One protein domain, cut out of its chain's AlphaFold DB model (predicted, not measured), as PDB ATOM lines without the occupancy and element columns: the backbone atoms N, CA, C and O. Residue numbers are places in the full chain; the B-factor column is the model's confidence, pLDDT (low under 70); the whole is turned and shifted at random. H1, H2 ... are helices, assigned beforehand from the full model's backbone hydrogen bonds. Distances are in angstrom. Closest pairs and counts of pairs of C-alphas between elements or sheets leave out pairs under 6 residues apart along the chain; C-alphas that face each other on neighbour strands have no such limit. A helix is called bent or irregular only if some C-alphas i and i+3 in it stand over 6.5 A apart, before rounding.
ATOM      1  N   ALA A  24     182.731 215.083 167.498       84.44
ATOM      2  CA  ALA A  24     184.063 214.528 167.275       84.44
ATOM      3  C   ALA A  24     184.866 215.338 166.257       84.44
ATOM      4  O   ALA A  24     186.044 215.605 166.479       84.44
ATOM      5  N   GLU A  25     184.227 215.829 165.197       84.88
ATOM      6  CA  GLU A  25     184.871 216.679 164.199       84.88
ATOM      7  C   GLU A  25     185.324 218.010 164.801       84.88
ATOM      8  O   GLU A  25     186.458 218.425 164.565       84.88
ATOM      9  N   LYS A  26     184.486 218.664 165.620       82.56
ATOM     10  CA  LYS A  26     184.864 219.922 166.287       82.56
ATOM     11  C   LYS A  26     186.003 219.695 167.283       82.56
ATOM     12  O   LYS A  26     186.932 220.496 167.327       82.56
ATOM     13  N   TYR A  27     185.968 218.591 168.029       85.12
ATOM     14  CA  TYR A  27     187.050 218.209 168.937       85.12
ATOM     15  C   TYR A  27     188.361 217.931 168.186       85.12
ATOM     16  O   TYR A  27     189.402 218.492 168.521       85.12
ATOM     17  N   ASN A  28     188.314 217.119 167.130       86.12
ATOM     18  CA  ASN A  28     189.482 216.776 166.319       86.12
ATOM     19  C   ASN A  28     190.056 218.004 165.605       86.12
ATOM     20  O   ASN A  28     191.276 218.155 165.543       86.12
ATOM     21  N   GLY A  29     189.201 218.900 165.109       84.69
ATOM     22  CA  GLY A  29     189.607 220.191 164.560       84.69
ATOM     23  C   GLY A  29     190.313 221.059 165.603       84.69
ATOM     24  O   GLY A  29     191.404 221.559 165.340       84.69
ATOM     25  N   ALA A  30     189.757 221.167 166.815       85.00
ATOM     26  CA  ALA A  30     190.376 221.911 167.913       85.00
ATOM     27  C   ALA A  30     191.737 221.325 168.322       85.00
ATOM     28  O   ALA A  30     192.708 222.063 168.484       85.00
ATOM     29  N   ASN A  31     191.840 219.998 168.426       86.88
ATOM     30  CA  ASN A  31     193.094 219.328 168.762       86.88
ATOM     31  C   ASN A  31     194.143 219.472 167.646       86.88
ATOM     32  O   ASN A  31     195.320 219.690 167.922       86.88
ATOM     33  N   SER A  32     193.716 219.428 166.380       85.25
ATOM     34  CA  SER A  32     194.597 219.683 165.232       85.25
ATOM     35  C   SER A  32     195.088 221.134 165.215       85.25
ATOM     36  O   SER A  32     196.263 221.385 164.955       85.25
ATOM     37  N   GLY A  33     194.215 222.092 165.547       84.00
ATOM     38  CA  GLY A  33     194.577 223.500 165.707       84.00
ATOM     39  C   GLY A  33     195.596 223.712 166.828       84.00
ATOM     40  O   GLY A  33     196.580 224.422 166.634       84.00
ATOM     41  N   LYS A  34     195.418 223.028 167.966       86.00
ATOM     42  CA  LYS A  34     196.376 223.037 169.079       86.00
ATOM     43  C   LYS A  34     197.745 222.497 168.655       86.00
ATOM     44  O   LYS A  34     198.745 223.169 168.878       86.00
ATOM     45  N   ALA A  35     197.791 221.344 167.988       87.25
ATOM     46  CA  ALA A  35     199.043 220.775 167.485       87.25
ATOM     47  C   ALA A  35     199.736 221.702 166.463       87.25
ATOM     48  O   ALA A  35     200.955 221.866 166.490       87.25
ATOM     49  N   SER A  36     198.964 222.355 165.586       84.31
ATOM     50  CA  SER A  36     199.485 223.361 164.651       84.31
ATOM     51  C   SER A  36     200.088 224.567 165.384       84.31
ATOM     52  O   SER A  36     201.191 225.001 165.051       84.31
ATOM     53  N   ALA A  37     199.420 225.071 166.428       81.06
ATOM     54  CA  ALA A  37     199.930 226.162 167.257       81.06
ATOM     55  C   ALA A  37     201.214 225.778 168.014       81.06
ATOM     56  O   ALA A  37     202.170 226.552 168.034       81.06
ATOM     57  N   GLU A  38     201.273 224.574 168.588       85.75
ATOM     58  CA  GLU A  38     202.469 224.052 169.263       85.75
ATOM     59  C   GLU A  38     203.660 223.938 168.299       85.75
ATOM     60  O   GLU A  38     204.769 224.372 168.621       85.75
ATOM     61  N   ASN A  39     203.429 223.431 167.085       85.62
ATOM     62  CA  ASN A  39     204.461 223.340 166.051       85.62
ATOM     63  C   ASN A  39     204.939 224.720 165.581       85.62
ATOM     64  O   ASN A  39     206.145 224.934 165.444       85.62
ATOM     65  N   ALA A  40     204.022 225.671 165.378       80.56
ATOM     66  CA  ALA A  40     204.372 227.042 165.013       80.56
ATOM     67  C   ALA A  40     205.206 227.725 166.110       80.56
ATOM     68  O   ALA A  40     206.201 228.384 165.806       80.56
ATOM     69  N   LEU A  41     204.856 227.518 167.385       82.75
ATOM     70  CA  LEU A  41     205.614 228.047 168.520       82.75
ATOM     71  C   LEU A  41     207.021 227.444 168.594       82.75
ATOM     72  O   LEU A  41     207.991 228.165 168.830       82.75
ATOM     73  N   LYS A  42     207.152 226.134 168.352       86.00
ATOM     74  CA  LYS A  42     208.456 225.465 168.306       86.00
ATOM     75  C   LYS A  42     209.328 226.005 167.169       86.00
ATOM     76  O   LYS A  42     210.482 226.348 167.415       86.00
ATOM     77  N   ALA A  43     208.769 226.151 165.969       82.88
ATOM     78  CA  ALA A  43     209.475 226.722 164.822       82.88
ATOM     79  C   ALA A  43     209.909 228.177 165.077       82.88
ATOM     80  O   ALA A  43     211.034 228.558 164.756       82.88
ATOM     81  N   ALA A  44     209.057 228.980 165.724       76.62
ATOM     82  CA  ALA A  44     209.404 230.335 166.146       76.62
ATOM     83  C   ALA A  44     210.576 230.349 167.140       76.62
ATOM     84  O   ALA A  44     211.499 231.151 167.002       76.62
ATOM     85  N   ALA A  45     210.569 229.446 168.123       78.75
ATOM     86  CA  ALA A  45     211.644 229.332 169.105       78.75
ATOM     87  C   ALA A  45     212.975 228.885 168.472       78.75
ATOM     88  O   ALA A  45     214.032 229.390 168.850       78.75
ATOM     89  N   GLU A  46     212.939 227.965 167.506       82.44
ATOM     90  CA  GLU A  46     214.119 227.535 166.746       82.44
ATOM     91  C   GLU A  46     214.692 228.678 165.900       82.44
ATOM     92  O   GLU A  46     215.897 228.928 165.947       82.44
ATOM     93  N   ALA A  47     213.833 229.439 165.216       77.12
ATOM     94  CA  ALA A  47     214.249 230.622 164.473       77.12
ATOM     95  C   ALA A  47     214.874 231.695 165.380       77.12
ATOM     96  O   ALA A  47     215.931 232.234 165.060       77.12
ATOM     97  N   LEU A  48     214.272 231.974 166.543       71.56
ATOM     98  CA  LEU A  48     214.819 232.922 167.525       71.56
ATOM     99  C   LEU A  48     216.193 232.486 168.052       71.56
ATOM    100  O   LEU A  48     217.093 233.316 168.167       71.56
ATOM    101  N   LYS A  49     216.391 231.189 168.320       74.94
ATOM    102  CA  LYS A  49     217.704 230.650 168.715       74.94
ATOM    103  C   LYS A  49     218.755 230.810 167.619       74.94
ATOM    104  O   LYS A  49     219.899 231.110 167.942       74.94
ATOM    105  N   ALA A  50     218.377 230.629 166.353       73.31
ATOM    106  CA  ALA A  50     219.289 230.802 165.225       73.31
ATOM    107  C   ALA A  50     219.772 232.256 165.067       73.31
ATOM    108  O   ALA A  50     220.884 232.476 164.596       73.31
ATOM    109  N   MET A  51     218.971 233.237 165.494       66.31
ATOM    110  CA  MET A  51     219.313 234.663 165.402       66.31
ATOM    111  C   MET A  51     220.098 235.188 166.614       66.31
ATOM    112  O   MET A  51     220.870 236.129 166.489       66.31
ATOM    113  N   GLY A  52     219.952 234.589 167.799       63.97
ATOM    114  CA  GLY A  52     220.538 235.092 169.055       63.97
ATOM    115  C   GLY A  52     222.037 234.828 169.274       63.97
ATOM    116  O   GLY A  52     222.467 234.753 170.422       63.97
ATOM    117  N   GLY A  53     222.832 234.616 168.220       59.97
ATOM    118  CA  GLY A  53     224.080 233.850 168.318       59.97
ATOM    119  C   GLY A  53     225.428 234.577 168.249       59.97
ATOM    120  O   GLY A  53     226.435 233.893 168.402       59.97
ATOM    121  N   SER A  54     225.518 235.893 168.008       55.94
ATOM    122  CA  SER A  54     226.844 236.535 167.835       55.94
ATOM    123  C   SER A  54     227.217 237.599 168.869       55.94
ATOM    124  O   SER A  54     228.405 237.797 169.110       55.94
ATOM    125  N   GLY A  55     226.247 238.281 169.493       58.31
ATOM    126  CA  GLY A  55     226.535 239.419 170.382       58.31
ATOM    127  C   GLY A  55     227.239 240.595 169.683       58.31
ATOM    128  O   GLY A  55     227.716 241.500 170.362       58.31
ATOM    129  N   ASP A  56     227.312 240.576 168.346       67.62
ATOM    130  CA  ASP A  56     228.028 241.547 167.523       67.62
ATOM    131  C   ASP A  56     227.086 242.704 167.123       67.62
ATOM    132  O   ASP A  56     226.127 242.487 166.371       67.62
ATOM    133  N   PRO A  57     227.327 243.944 167.593       66.62
ATOM    134  CA  PRO A  57     226.465 245.085 167.291       66.62
ATOM    135  C   PRO A  57     226.344 245.379 165.789       66.62
ATOM    136  O   PRO A  57     225.340 245.951 165.368       66.62
ATOM    137  N   ALA A  58     227.330 244.980 164.973       72.31
ATOM    138  CA  ALA A  58     227.313 245.196 163.527       72.31
ATOM    139  C   ALA A  58     226.306 244.293 162.789       72.31
ATOM    140  O   ALA A  58     225.832 244.663 161.717       72.31
ATOM    141  N   LYS A  59     225.953 243.133 163.363       73.19
ATOM    142  CA  LYS A  59     224.998 242.170 162.780       73.19
ATOM    143  C   LYS A  59     223.581 242.297 163.327       73.19
ATOM    144  O   LYS A  59     222.644 241.778 162.729       73.19
ATOM    145  N   LEU A  60     223.408 243.059 164.405       74.81
ATOM    146  CA  LEU A  60     222.125 243.239 165.082       74.81
ATOM    147  C   LEU A  60     221.013 243.741 164.144       74.81
ATOM    148  O   LEU A  60     219.870 243.312 164.265       74.81
ATOM    149  N   ALA A  61     221.327 244.633 163.200       77.69
ATOM    150  CA  ALA A  61     220.340 245.140 162.246       77.69
ATOM    151  C   ALA A  61     219.853 244.056 161.264       77.69
ATOM    152  O   ALA A  61     218.652 243.966 160.991       77.69
ATOM    153  N   ASP A  62     220.765 243.214 160.773       80.88
ATOM    154  CA  ASP A  62     220.438 242.092 159.890       80.88
ATOM    155  C   ASP A  62     219.661 241.005 160.645       80.88
ATOM    156  O   ASP A  62     218.651 240.510 160.137       80.88
ATOM    157  N   ASP A  63     220.054 240.713 161.889       76.31
ATOM    158  CA  ASP A  63     219.366 239.761 162.766       76.31
ATOM    159  C   ASP A  63     217.937 240.229 163.093       76.31
ATOM    160  O   ASP A  63     216.989 239.445 163.034       76.31
ATOM    161  N   VAL A  64     217.734 241.527 163.358       80.88
ATOM    162  CA  VAL A  64     216.395 242.110 163.568       80.88
ATOM    163  C   VAL A  64     215.531 241.978 162.313       80.88
ATOM    164  O   VAL A  64     214.353 241.624 162.407       80.88
ATOM    165  N   LYS A  65     216.097 242.220 161.126       84.06
ATOM    166  CA  LYS A  65     215.369 242.080 159.860       84.06
ATOM    167  C   LYS A  65     215.007 240.620 159.574       84.06
ATOM    168  O   LYS A  65     213.877 240.333 159.175       84.06
ATOM    169  N   ALA A  66     215.927 239.689 159.822       83.38
ATOM    170  CA  ALA A  66     215.667 238.254 159.724       83.38
ATOM    171  C   ALA A  66     214.567 237.812 160.706       83.38
ATOM    172  O   ALA A  66     213.684 237.029 160.334       83.38
ATOM    173  N   ALA A  67     214.552 238.377 161.917       81.94
ATOM    174  CA  ALA A  67     213.539 238.088 162.929       81.94
ATOM    175  C   ALA A  67     212.152 238.546 162.501       81.94
ATOM    176  O   ALA A  67     211.198 237.773 162.567       81.94
ATOM    177  N   GLN A  68     212.045 239.778 162.006       83.25
ATOM    178  CA  GLN A  68     210.788 240.338 161.514       83.25
ATOM    179  C   GLN A  68     210.222 239.521 160.348       83.25
ATOM    180  O   GLN A  68     209.032 239.196 160.346       83.25
ATOM    181  N   ASN A  69     211.074 239.132 159.394       87.69
ATOM    182  CA  ASN A  69     210.674 238.283 158.271       87.69
ATOM    183  C   ASN A  69     210.161 236.929 158.763       87.69
ATOM    184  O   ASN A  69     209.077 236.502 158.374       87.69
ATOM    185  N   THR A  70     210.900 236.285 159.668       84.25
ATOM    186  CA  THR A  70     210.521 234.973 160.200       84.25
ATOM    187  C   THR A  70     209.195 235.033 160.954       84.25
ATOM    188  O   THR A  70     208.317 234.209 160.709       84.25
ATOM    189  N   ILE A  71     209.010 236.037 161.817       85.88
ATOM    190  CA  ILE A  71     207.753 236.258 162.545       85.88
ATOM    191  C   ILE A  71     206.593 236.453 161.563       85.88
ATOM    192  O   ILE A  71     205.563 235.797 161.705       85.88
ATOM    193  N   THR A  72     206.773 237.284 160.533       88.12
ATOM    194  CA  THR A  72     205.737 237.554 159.523       88.12
ATOM    195  C   THR A  72     205.357 236.287 158.750       88.12
ATOM    196  O   THR A  72     204.172 235.995 158.558       88.12
ATOM    197  N   THR A  73     206.347 235.490 158.338       89.31
ATOM    198  CA  THR A  73     206.118 234.213 157.650       89.31
ATOM    199  C   THR A  73     205.395 233.213 158.550       89.31
ATOM    200  O   THR A  73     204.412 232.609 158.124       89.31
ATOM    201  N   LEU A  74     205.828 233.066 159.804       87.12
ATOM    202  CA  LEU A  74     205.191 232.178 160.780       87.12
ATOM    203  C   LEU A  74     203.736 232.577 161.044       87.12
ATOM    204  O   LEU A  74     202.858 231.717 161.032       87.12
ATOM    205  N   GLN A  75     203.463 233.871 161.220       86.75
ATOM    206  CA  GLN A  75     202.107 234.389 161.415       86.75
ATOM    207  C   GLN A  75     201.205 234.102 160.211       86.75
ATOM    208  O   GLN A  75     200.071 233.647 160.379       86.75
ATOM    209  N   THR A  76     201.716 234.329 158.999       91.38
ATOM    210  CA  THR A  76     200.974 234.085 157.755       91.38
ATOM    211  C   THR A  76     200.653 232.601 157.595       91.38
ATOM    212  O   THR A  76     199.491 232.238 157.404       91.38
ATOM    213  N   ASN A  77     201.655 231.734 157.763       88.81
ATOM    214  CA  ASN A  77     201.493 230.285 157.642       88.81
ATOM    215  C   ASN A  77     200.534 229.734 158.701       88.81
ATOM    216  O   ASN A  77     199.647 228.950 158.378       88.81
ATOM    217  N   HIS A  78     200.661 230.175 159.957       89.56
ATOM    218  CA  HIS A  78     199.773 229.731 161.027       89.56
ATOM    219  C   HIS A  78     198.322 230.161 160.780       89.56
ATOM    220  O   HIS A  78     197.403 229.357 160.920       89.56
ATOM    221  N   THR A  79     198.109 231.401 160.335       89.00
ATOM    222  CA  THR A  79     196.770 231.896 159.979       89.00
ATOM    223  C   THR A  79     196.151 231.067 158.851       89.00
ATOM    224  O   THR A  79     194.971 230.715 158.920       89.00
ATOM    225  N   ALA A  80     196.937 230.724 157.827       91.31
ATOM    226  CA  ALA A  80     196.487 229.881 156.724       91.31
ATOM    227  C   ALA A  80     196.136 228.457 157.193       91.31
ATOM    228  O   ALA A  80     195.066 227.946 156.859       91.31
ATOM    229  N   GLU A  81     196.982 227.844 158.024       91.81
ATOM    230  CA  GLU A  81     196.750 226.503 158.573       91.81
ATOM    231  C   GLU A  81     195.498 226.444 159.458       91.81
ATOM    232  O   GLU A  81     194.682 225.533 159.307       91.81
ATOM    233  N   ILE A  82     195.268 227.438 160.323       90.44
ATOM    234  CA  ILE A  82     194.047 227.498 161.142       90.44
ATOM    235  C   ILE A  82     192.798 227.611 160.263       90.44
ATOM    236  O   ILE A  82     191.851 226.843 160.454       90.44
ATOM    237  N   LYS A  83     192.803 228.491 159.254       91.81
ATOM    238  CA  LYS A  83     191.686 228.598 158.299       91.81
ATOM    239  C   LYS A  83     191.445 227.278 157.571       91.81
ATOM    240  O   LYS A  83     190.305 226.840 157.439       91.81
ATOM    241  N   LYS A  84     192.510 226.607 157.131       93.25
ATOM    242  CA  LYS A  84     192.427 225.301 156.471       93.25
ATOM    243  C   LYS A  84     191.818 224.240 157.388       93.25
ATOM    244  O   LYS A  84     190.953 223.489 156.940       93.25
ATOM    245  N   ILE A  85     192.220 224.181 158.658       92.81
ATOM    246  CA  ILE A  85     191.651 223.259 159.654       92.81
ATOM    247  C   ILE A  85     190.161 223.545 159.869       92.81
ATOM    248  O   ILE A  85     189.358 222.609 159.876       92.81
ATOM    249  N   GLN A  86     189.772 224.817 159.987       92.50
ATOM    250  CA  GLN A  86     188.371 225.218 160.142       92.50
ATOM    251  C   GLN A  86     187.526 224.803 158.932       92.50
ATOM    252  O   GLN A  86     186.512 224.127 159.109       92.50
ATOM    253  N   LYS A  87     187.973 225.116 157.706       95.31
ATOM    254  CA  LYS A  87     187.295 224.720 156.459       95.31
ATOM    255  C   LYS A  87     187.136 223.202 156.362       95.31
ATOM    256  O   LYS A  87     186.033 222.712 156.147       95.31
ATOM    257  N   ASN A  88     188.212 222.446 156.594       94.25
ATOM    258  CA  ASN A  88     188.165 220.981 156.580       94.25
ATOM    259  C   ASN A  88     187.187 220.422 157.616       94.25
ATOM    260  O   ASN A  88     186.430 219.504 157.316       94.25
ATOM    261  N   THR A  89     187.190 220.973 158.828       94.06
ATOM    262  CA  THR A  89     186.290 220.535 159.900       94.06
ATOM    263  C   THR A  89     184.832 220.801 159.530       94.06
ATOM    264  O   THR A  89     184.004 219.896 159.625       94.06
ATOM    265  N   ALA A  90     184.528 222.006 159.040       94.25
ATOM    266  CA  ALA A  90     183.189 222.382 158.599       94.25
ATOM    267  C   ALA A  90     182.682 221.475 157.468       94.25
ATOM    268  O   ALA A  90     181.558 220.978 157.527       94.25
ATOM    269  N   LEU A  91     183.528 221.195 156.471       95.06
ATOM    270  CA  LEU A  91     183.186 220.306 155.362       95.06
ATOM    271  C   LEU A  91     182.974 218.866 155.821       95.06
ATOM    272  O   LEU A  91     181.990 218.251 155.422       95.06
ATOM    273  N   LYS A  92     183.843 218.334 156.690       93.81
ATOM    274  CA  LYS A  92     183.680 216.981 157.247       93.81
ATOM    275  C   LYS A  92     182.344 216.840 157.963       93.81
ATOM    276  O   LYS A  92     181.622 215.882 157.706       93.81
ATOM    277  N   MET A  93     181.981 217.823 158.790       91.38
ATOM    278  CA  MET A  93     180.683 217.845 159.465       91.38
ATOM    279  C   MET A  93     179.519 217.879 158.474       91.38
ATOM    280  O   MET A  93     178.556 217.130 158.624       91.38
ATOM    281  N   ALA A  94     179.604 218.734 157.456       91.69
ATOM    282  CA  ALA A  94     178.527 218.908 156.492       91.69
ATOM    283  C   ALA A  94     178.376 217.699 155.541       91.69
ATOM    284  O   ALA A  94     177.285 217.417 155.039       91.69
ATOM    285  N   LEU A  95     179.455 216.940 155.330       93.06
ATOM    286  CA  LEU A  95     179.486 215.745 154.486       93.06
ATOM    287  C   LEU A  95     179.238 214.432 155.244       93.06
ATOM    288  O   LEU A  95     178.898 213.438 154.605       93.06
ATOM    289  N   ALA A  96     179.345 214.404 156.576       89.19
ATOM    290  CA  ALA A  96     179.311 213.177 157.383       89.19
ATOM    291  C   ALA A  96     178.113 212.249 157.081       89.19
ATOM    292  O   ALA A  96     178.258 211.025 157.008       89.19
ATOM    293  N   SER A  97     176.924 212.819 156.853       87.62
ATOM    294  CA  SER A  97     175.707 212.044 156.578       87.62
ATOM    295  C   SER A  97     175.484 211.689 155.106       87.62
ATOM    296  O   SER A  97     174.592 210.900 154.821       87.62
ATOM    297  N   GLN A  98     176.236 212.277 154.173       90.38
ATOM    298  CA  GLN A  98     176.011 212.132 152.725       90.38
ATOM    299  C   GLN A  98     177.193 211.518 151.972       90.38
ATOM    300  O   GLN A  98     177.013 211.029 150.866       90.38
ATOM    301  N   ALA A  99     178.387 211.525 152.556       93.75
ATOM    302  CA  ALA A  99     179.594 210.949 151.981       93.75
ATOM    303  C   ALA A  99     179.889 209.579 152.595       93.75
ATOM    304  O   ALA A  99     179.666 209.383 153.795       93.75
ATOM    305  N   HIS A 100     180.419 208.652 151.796       93.25
ATOM    306  CA  HIS A 100     181.022 207.421 152.312       93.25
ATOM    307  C   HIS A 100     182.289 207.741 153.107       93.25
ATOM    308  O   HIS A 100     182.371 207.374 154.279       93.25
ATOM    309  N   ASP A 101     183.192 208.515 152.502       93.81
ATOM    310  CA  ASP A 101     184.326 209.153 153.165       93.81
ATOM    311  C   ASP A 101     184.336 210.657 152.824       93.81
ATOM    312  O   ASP A 101     184.555 211.039 151.669       93.81
ATOM    313  N   PRO A 102     184.079 211.548 153.801       94.06
ATOM    314  CA  PRO A 102     184.175 212.988 153.590       94.06
ATOM    315  C   PRO A 102     185.542 213.451 153.069       94.06
ATOM    316  O   PRO A 102     185.595 214.431 152.329       94.06
ATOM    317  N   ALA A 103     186.642 212.793 153.451       94.81
ATOM    318  CA  ALA A 103     187.992 213.213 153.082       94.81
ATOM    319  C   ALA A 103     188.242 213.099 151.571       94.81
ATOM    320  O   ALA A 103     188.836 214.009 150.990       94.81
ATOM    321  N   ASP A 104     187.719 212.049 150.934       95.94
ATOM    322  CA  ASP A 104     187.846 211.842 149.490       95.94
ATOM    323  C   ASP A 104     187.174 212.969 148.706       95.94
ATOM    324  O   ASP A 104     187.765 213.527 147.784       95.94
ATOM    325  N   ILE A 105     185.969 213.375 149.111       96.19
ATOM    326  CA  ILE A 105     185.251 214.485 148.469       96.19
ATOM    327  C   ILE A 105     185.977 215.807 148.721       96.19
ATOM    328  O   ILE A 105     186.165 216.587 147.793       96.19
ATOM    329  N   ILE A 106     186.410 216.057 149.959       96.06
ATOM    330  CA  ILE A 106     187.111 217.294 150.325       96.06
ATOM    331  C   ILE A 106     188.409 217.463 149.527       96.06
ATOM    332  O   ILE A 106     188.728 218.580 149.132       96.06
ATOM    333  N   SER A 107     189.124 216.371 149.240       96.06
ATOM    334  CA  SER A 107     190.355 216.389 148.436       96.06
ATOM    335  C   SER A 107     190.153 216.884 146.997       96.06
ATOM    336  O   SER A 107     191.107 217.311 146.349       96.06
ATOM    337  N   LEU A 108     188.909 216.857 146.507       95.44
ATOM    338  CA  LEU A 108     188.517 217.301 145.169       95.44
ATOM    339  C   LEU A 108     188.009 218.751 145.149       95.44
ATOM    340  O   LEU A 108     187.727 219.280 144.073       95.44
ATOM    341  N   LEU A 109     187.854 219.382 146.316       94.81
ATOM    342  CA  LEU A 109     187.331 220.737 146.437       94.81
ATOM    343  C   LEU A 109     188.454 221.776 146.473       94.81
ATOM    344  O   LEU A 109     189.497 221.598 147.098       94.81
ATOM    345  N   ASP A 110     188.178 222.921 145.857       94.19
ATOM    346  CA  ASP A 110     189.014 224.110 145.971       94.19
ATOM    347  C   ASP A 110     188.717 224.826 147.296       94.19
ATOM    348  O   ASP A 110     187.735 225.564 147.417       94.19
ATOM    349  N   LEU A 111     189.561 224.586 148.305       93.25
ATOM    350  CA  LEU A 111     189.390 225.152 149.645       93.25
ATOM    351  C   LEU A 111     189.434 226.688 149.659       93.25
ATOM    352  O   LEU A 111     188.885 227.290 150.580       93.25
ATOM    353  N   GLU A 112     190.042 227.343 148.666       91.62
ATOM    354  CA  GLU A 112     190.091 228.810 148.594       91.62
ATOM    355  C   GLU A 112     188.712 229.421 148.314       91.62
ATOM    356  O   GLU A 112     188.434 230.530 148.760       91.62
ATOM    357  N   LYS A 113     187.805 228.674 147.673       91.25
ATOM    358  CA  LYS A 113     186.424 229.108 147.383       91.25
ATOM    359  C   LYS A 113     185.437 228.842 148.520       91.25
ATOM    360  O   LYS A 113     184.238 229.087 148.374       91.25
ATOM    361  N   ILE A 114     185.924 228.282 149.623       93.75
ATOM    362  CA  ILE A 114     185.102 227.851 150.747       93.75
ATOM    363  C   ILE A 114     185.281 228.829 151.894       93.75
ATOM    364  O   ILE A 114     186.399 229.043 152.355       93.75
ATOM    365  N   ASP A 115     184.171 229.348 152.392       92.56
ATOM    366  CA  ASP A 115     184.109 230.233 153.538       92.56
ATOM    367  C   ASP A 115     183.414 229.549 154.710       92.56
ATOM    368  O   ASP A 115     182.446 228.792 154.568       92.56
ATOM    369  N   VAL A 116     183.926 229.862 155.894       93.31
ATOM    370  CA  VAL A 116     183.358 229.479 157.182       93.31
ATOM    371  C   VAL A 116     183.030 230.741 157.968       93.31
ATOM    372  O   VAL A 116     183.672 231.775 157.788       93.31
ATOM    373  N   ASP A 117     182.002 230.677 158.805       90.31
ATOM    374  CA  ASP A 117     181.694 231.748 159.750       90.31
ATOM    375  C   ASP A 117     182.654 231.739 160.957       90.31
ATOM    376  O   ASP A 117     183.463 230.822 161.135       90.31
ATOM    377  N   ASP A 118     182.532 232.747 161.823       85.44
ATOM    378  CA  ASP A 118     183.359 232.884 163.033       85.44
ATOM    379  C   ASP A 118     183.156 231.735 164.039       85.44
ATOM    380  O   ASP A 118     183.976 231.515 164.928       85.44
ATOM    381  N   SER A 119     182.067 230.970 163.898       83.56
ATOM    382  CA  SER A 119     181.766 229.777 164.698       83.56
ATOM    383  C   SER A 119     182.304 228.481 164.066       83.56
ATOM    384  O   SER A 119     182.094 227.385 164.608       83.56
ATOM    385  N   GLY A 120     183.000 228.584 162.928       82.06
ATOM    386  CA  GLY A 120     183.546 227.461 162.175       82.06
ATOM    387  C   GLY A 120     182.483 226.620 161.465       82.06
ATOM    388  O   GLY A 120     182.715 225.435 161.228       82.06
ATOM    389  N   ASN A 121     181.310 227.184 161.170       88.62
ATOM    390  CA  ASN A 121     180.291 226.535 160.346       88.62
ATOM    391  C   ASN A 121     180.450 226.946 158.882       88.62
ATOM    392  O   ASN A 121     180.921 228.038 158.573       88.62
ATOM    393  N   LEU A 122     180.043 226.062 157.973       92.12
ATOM    394  CA  LEU A 122     180.138 226.305 156.539       92.12
ATOM    395  C   LEU A 122     179.186 227.435 156.124       92.12
ATOM    396  O   LEU A 122     177.985 227.358 156.381       92.12
ATOM    397  N   LYS A 123     179.730 228.466 155.475       93.88
ATOM    398  CA  LYS A 123     178.961 229.578 154.902       93.88
ATOM    399  C   LYS A 123     178.659 229.357 153.422       93.88
ATOM    400  O   LYS A 123     177.622 229.797 152.934       93.88
ATOM    401  N   THR A 124     179.572 228.696 152.715       92.38
ATOM    402  CA  THR A 124     179.408 228.359 151.299       92.38
ATOM    403  C   THR A 124     178.323 227.305 151.100       92.38
ATOM    404  O   THR A 124     178.190 226.381 151.904       92.38
ATOM    405  N   ASP A 125     177.572 227.414 150.002       93.06
ATOM    406  CA  ASP A 125     176.602 226.395 149.609       93.06
ATOM    407  C   ASP A 125     177.303 225.073 149.264       93.06
ATOM    408  O   ASP A 125     178.047 224.969 148.283       93.06
ATOM    409  N   LEU A 126     177.060 224.056 150.092       93.62
ATOM    410  CA  LEU A 126     177.668 222.745 149.931       93.62
ATOM    411  C   LEU A 126     177.129 222.016 148.702       93.62
ATOM    412  O   LEU A 126     177.907 221.363 148.010       93.62
ATOM    413  N   ASP A 127     175.824 222.105 148.433       92.25
ATOM    414  CA  ASP A 127     175.204 221.337 147.355       92.25
ATOM    415  C   ASP A 127     175.703 221.804 145.987       92.25
ATOM    416  O   ASP A 127     176.050 220.968 145.149       92.25
ATOM    417  N   GLY A 128     175.850 223.117 145.784       93.12
ATOM    418  CA  GLY A 128     176.492 223.682 144.601       93.12
ATOM    419  C   GLY A 128     177.947 223.238 144.428       93.12
ATOM    420  O   GLY A 128     178.344 222.878 143.320       93.12
ATOM    421  N   LEU A 129     178.731 223.200 145.514       92.75
ATOM    422  CA  LEU A 129     180.132 222.748 145.502       92.75
ATOM    423  C   LEU A 129     180.275 221.283 145.075       92.75
ATOM    424  O   LEU A 129     181.163 220.948 144.292       92.75
ATOM    425  N   ILE A 130     179.418 220.404 145.596       94.25
ATOM    426  CA  ILE A 130     179.552 218.956 145.390       94.25
ATOM    427  C   ILE A 130     178.758 218.433 144.200       94.25
ATOM    428  O   ILE A 130     178.976 217.292 143.808       94.25
ATOM    429  N   LYS A 131     177.859 219.222 143.599       95.00
ATOM    430  CA  LYS A 131     177.053 218.790 142.447       95.00
ATOM    431  C   LYS A 131     177.899 218.232 141.286       95.00
ATOM    432  O   LYS A 131     177.610 217.112 140.866       95.00
ATOM    433  N   PRO A 132     178.984 218.890 140.825       95.56
ATOM    434  CA  PRO A 132     179.830 218.331 139.763       95.56
ATOM    435  C   PRO A 132     180.518 217.017 140.175       95.56
ATOM    436  O   PRO A 132     180.764 216.134 139.350       95.56
ATOM    437  N   ILE A 133     180.819 216.862 141.469       95.69
ATOM    438  CA  ILE A 133     181.413 215.640 142.027       95.69
ATOM    439  C   ILE A 133     180.357 214.531 142.104       95.69
ATOM    440  O   ILE A 133     180.661 213.396 141.763       95.69
ATOM    441  N   LYS A 134     179.110 214.841 142.477       93.94
ATOM    442  CA  LYS A 134     177.985 213.891 142.458       93.94
ATOM    443  C   LYS A 134     177.736 213.360 141.043       93.94
ATOM    444  O   LYS A 134     177.578 212.158 140.873       93.94
ATOM    445  N   GLU A 135     177.760 214.235 140.038       94.81
ATOM    446  CA  GLU A 135     177.537 213.869 138.630       94.81
ATOM    447  C   GLU A 135     178.665 212.999 138.052       94.81
ATOM    448  O   GLU A 135     178.406 212.085 137.273       94.81
ATOM    449  N   SER A 136     179.919 213.244 138.445       96.25
ATOM    450  CA  SER A 136     181.087 212.519 137.914       96.25
ATOM    451  C   SER A 136     181.531 211.315 138.755       96.25
ATOM    452  O   SER A 136     182.143 210.382 138.233       96.25
ATOM    453  N   LYS A 137     181.264 211.330 140.065       95.44
ATOM    454  CA  LYS A 137     181.760 210.373 141.066       95.44
ATOM    455  C   LYS A 137     180.685 210.062 142.114       95.44
ATOM    456  O   LYS A 137     180.922 210.157 143.318       95.44
ATOM    457  N   ALA A 138     179.502 209.655 141.654       94.31
ATOM    458  CA  ALA A 138     178.365 209.318 142.516       94.31
ATOM    459  C   ALA A 138     178.705 208.294 143.618       94.31
ATOM    460  O   ALA A 138     178.189 208.403 144.723       94.31
ATOM    461  N   TYR A 139     179.632 207.363 143.356       94.06
ATOM    462  CA  TYR A 139     180.082 206.336 144.308       94.06
ATOM    463  C   TYR A 139     180.732 206.885 145.591       94.06
ATOM    464  O   TYR A 139     180.897 206.141 146.553       94.06
ATOM    465  N   LEU A 140     181.128 208.163 145.625       95.81
ATOM    466  CA  LEU A 140     181.646 208.805 146.838       95.81
ATOM    467  C   LEU A 140     180.529 209.181 147.825       95.81
ATOM    468  O   LEU A 140     180.796 209.451 149.000       95.81
ATOM    469  N   PHE A 141     179.277 209.195 147.366       95.19
ATOM    470  CA  PHE A 141     178.115 209.606 148.141       95.19
ATOM    471  C   PHE A 141     177.284 208.400 148.554       95.19
ATOM    472  O   PHE A 141     177.059 207.483 147.771       95.19
TER     473      PHE A 141
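What this domain is: This is residues 24 to 141 of the 173 residues of an uncharacterized protein of bioreactor metagenome (UniProt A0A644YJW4). A long helical hairpin, H1 and H2 side by side, has a small head at the end where H2 finishes. The head holds the short H3, the irregular H4 and the long link between them. The printed part has 118 residues with four named helices, in the order H1, H2, H3, H4, and no named strand; its class is all helix. It is only just loose, close to extended, with a radius of gyration of the C-alphas of 19.9 A and spans of 64 by 26 by 25 A, and the hairpin makes the length.

Where its parts are: Find C-alpha 24 at (184.063, 214.528, 167.275); from there H1, residues 24 to 51, runs 40.6 A. Next look at C-alpha 60 at (222.125, 243.239, 165.082), where H2 begins; it holds residues 60 to 95 and is 51.8 A long. H3 is residues 102 to 106. H4 is residues 126 to 136, 16.1 A, ending at C-alpha 136 at (181.087, 212.519, 137.914); it is irregular, with C-alphas 129 and 132 7.2 A apart.

How they stand to each other: H1 and H2 form a hairpin: they touch at a shallow tilt of 10 degrees, opposite ways, and their closest C-alphas, Gly 29 and Thr 89, are 5.7 A apart. H2 touches H3 with residues 88 to 95 alone; look at their closest C-alphas, Lys 92 and Pro 102, 5.4 A apart. H4 is close to H2 but not clearly touching, with the closest C-alphas, Ala 94 and Leu 126, 7.6 A apart; their lines are only just about perpendicular, at 73 degrees. H4 is also close to H3 but not clearly touching, the closest C-alphas being Ile 105 and Ile 133, 7.6 A apart. H1 is apart from H3 and H4. In H1, H2 and H3 every O i to N i+4 pair is within hydrogen-bond range; in H4, 5 of 7 are.

The domain as a whole: The two C-alphas farthest apart are those of Pro 57 and Ala 138, 64.9 A. The printed part has no cut. The link from H3 to H4, residues 107 to 125, is long; the other two are short. The mean pLDDT of the printed part is 87.0, and residues 51 to 57 are under 70.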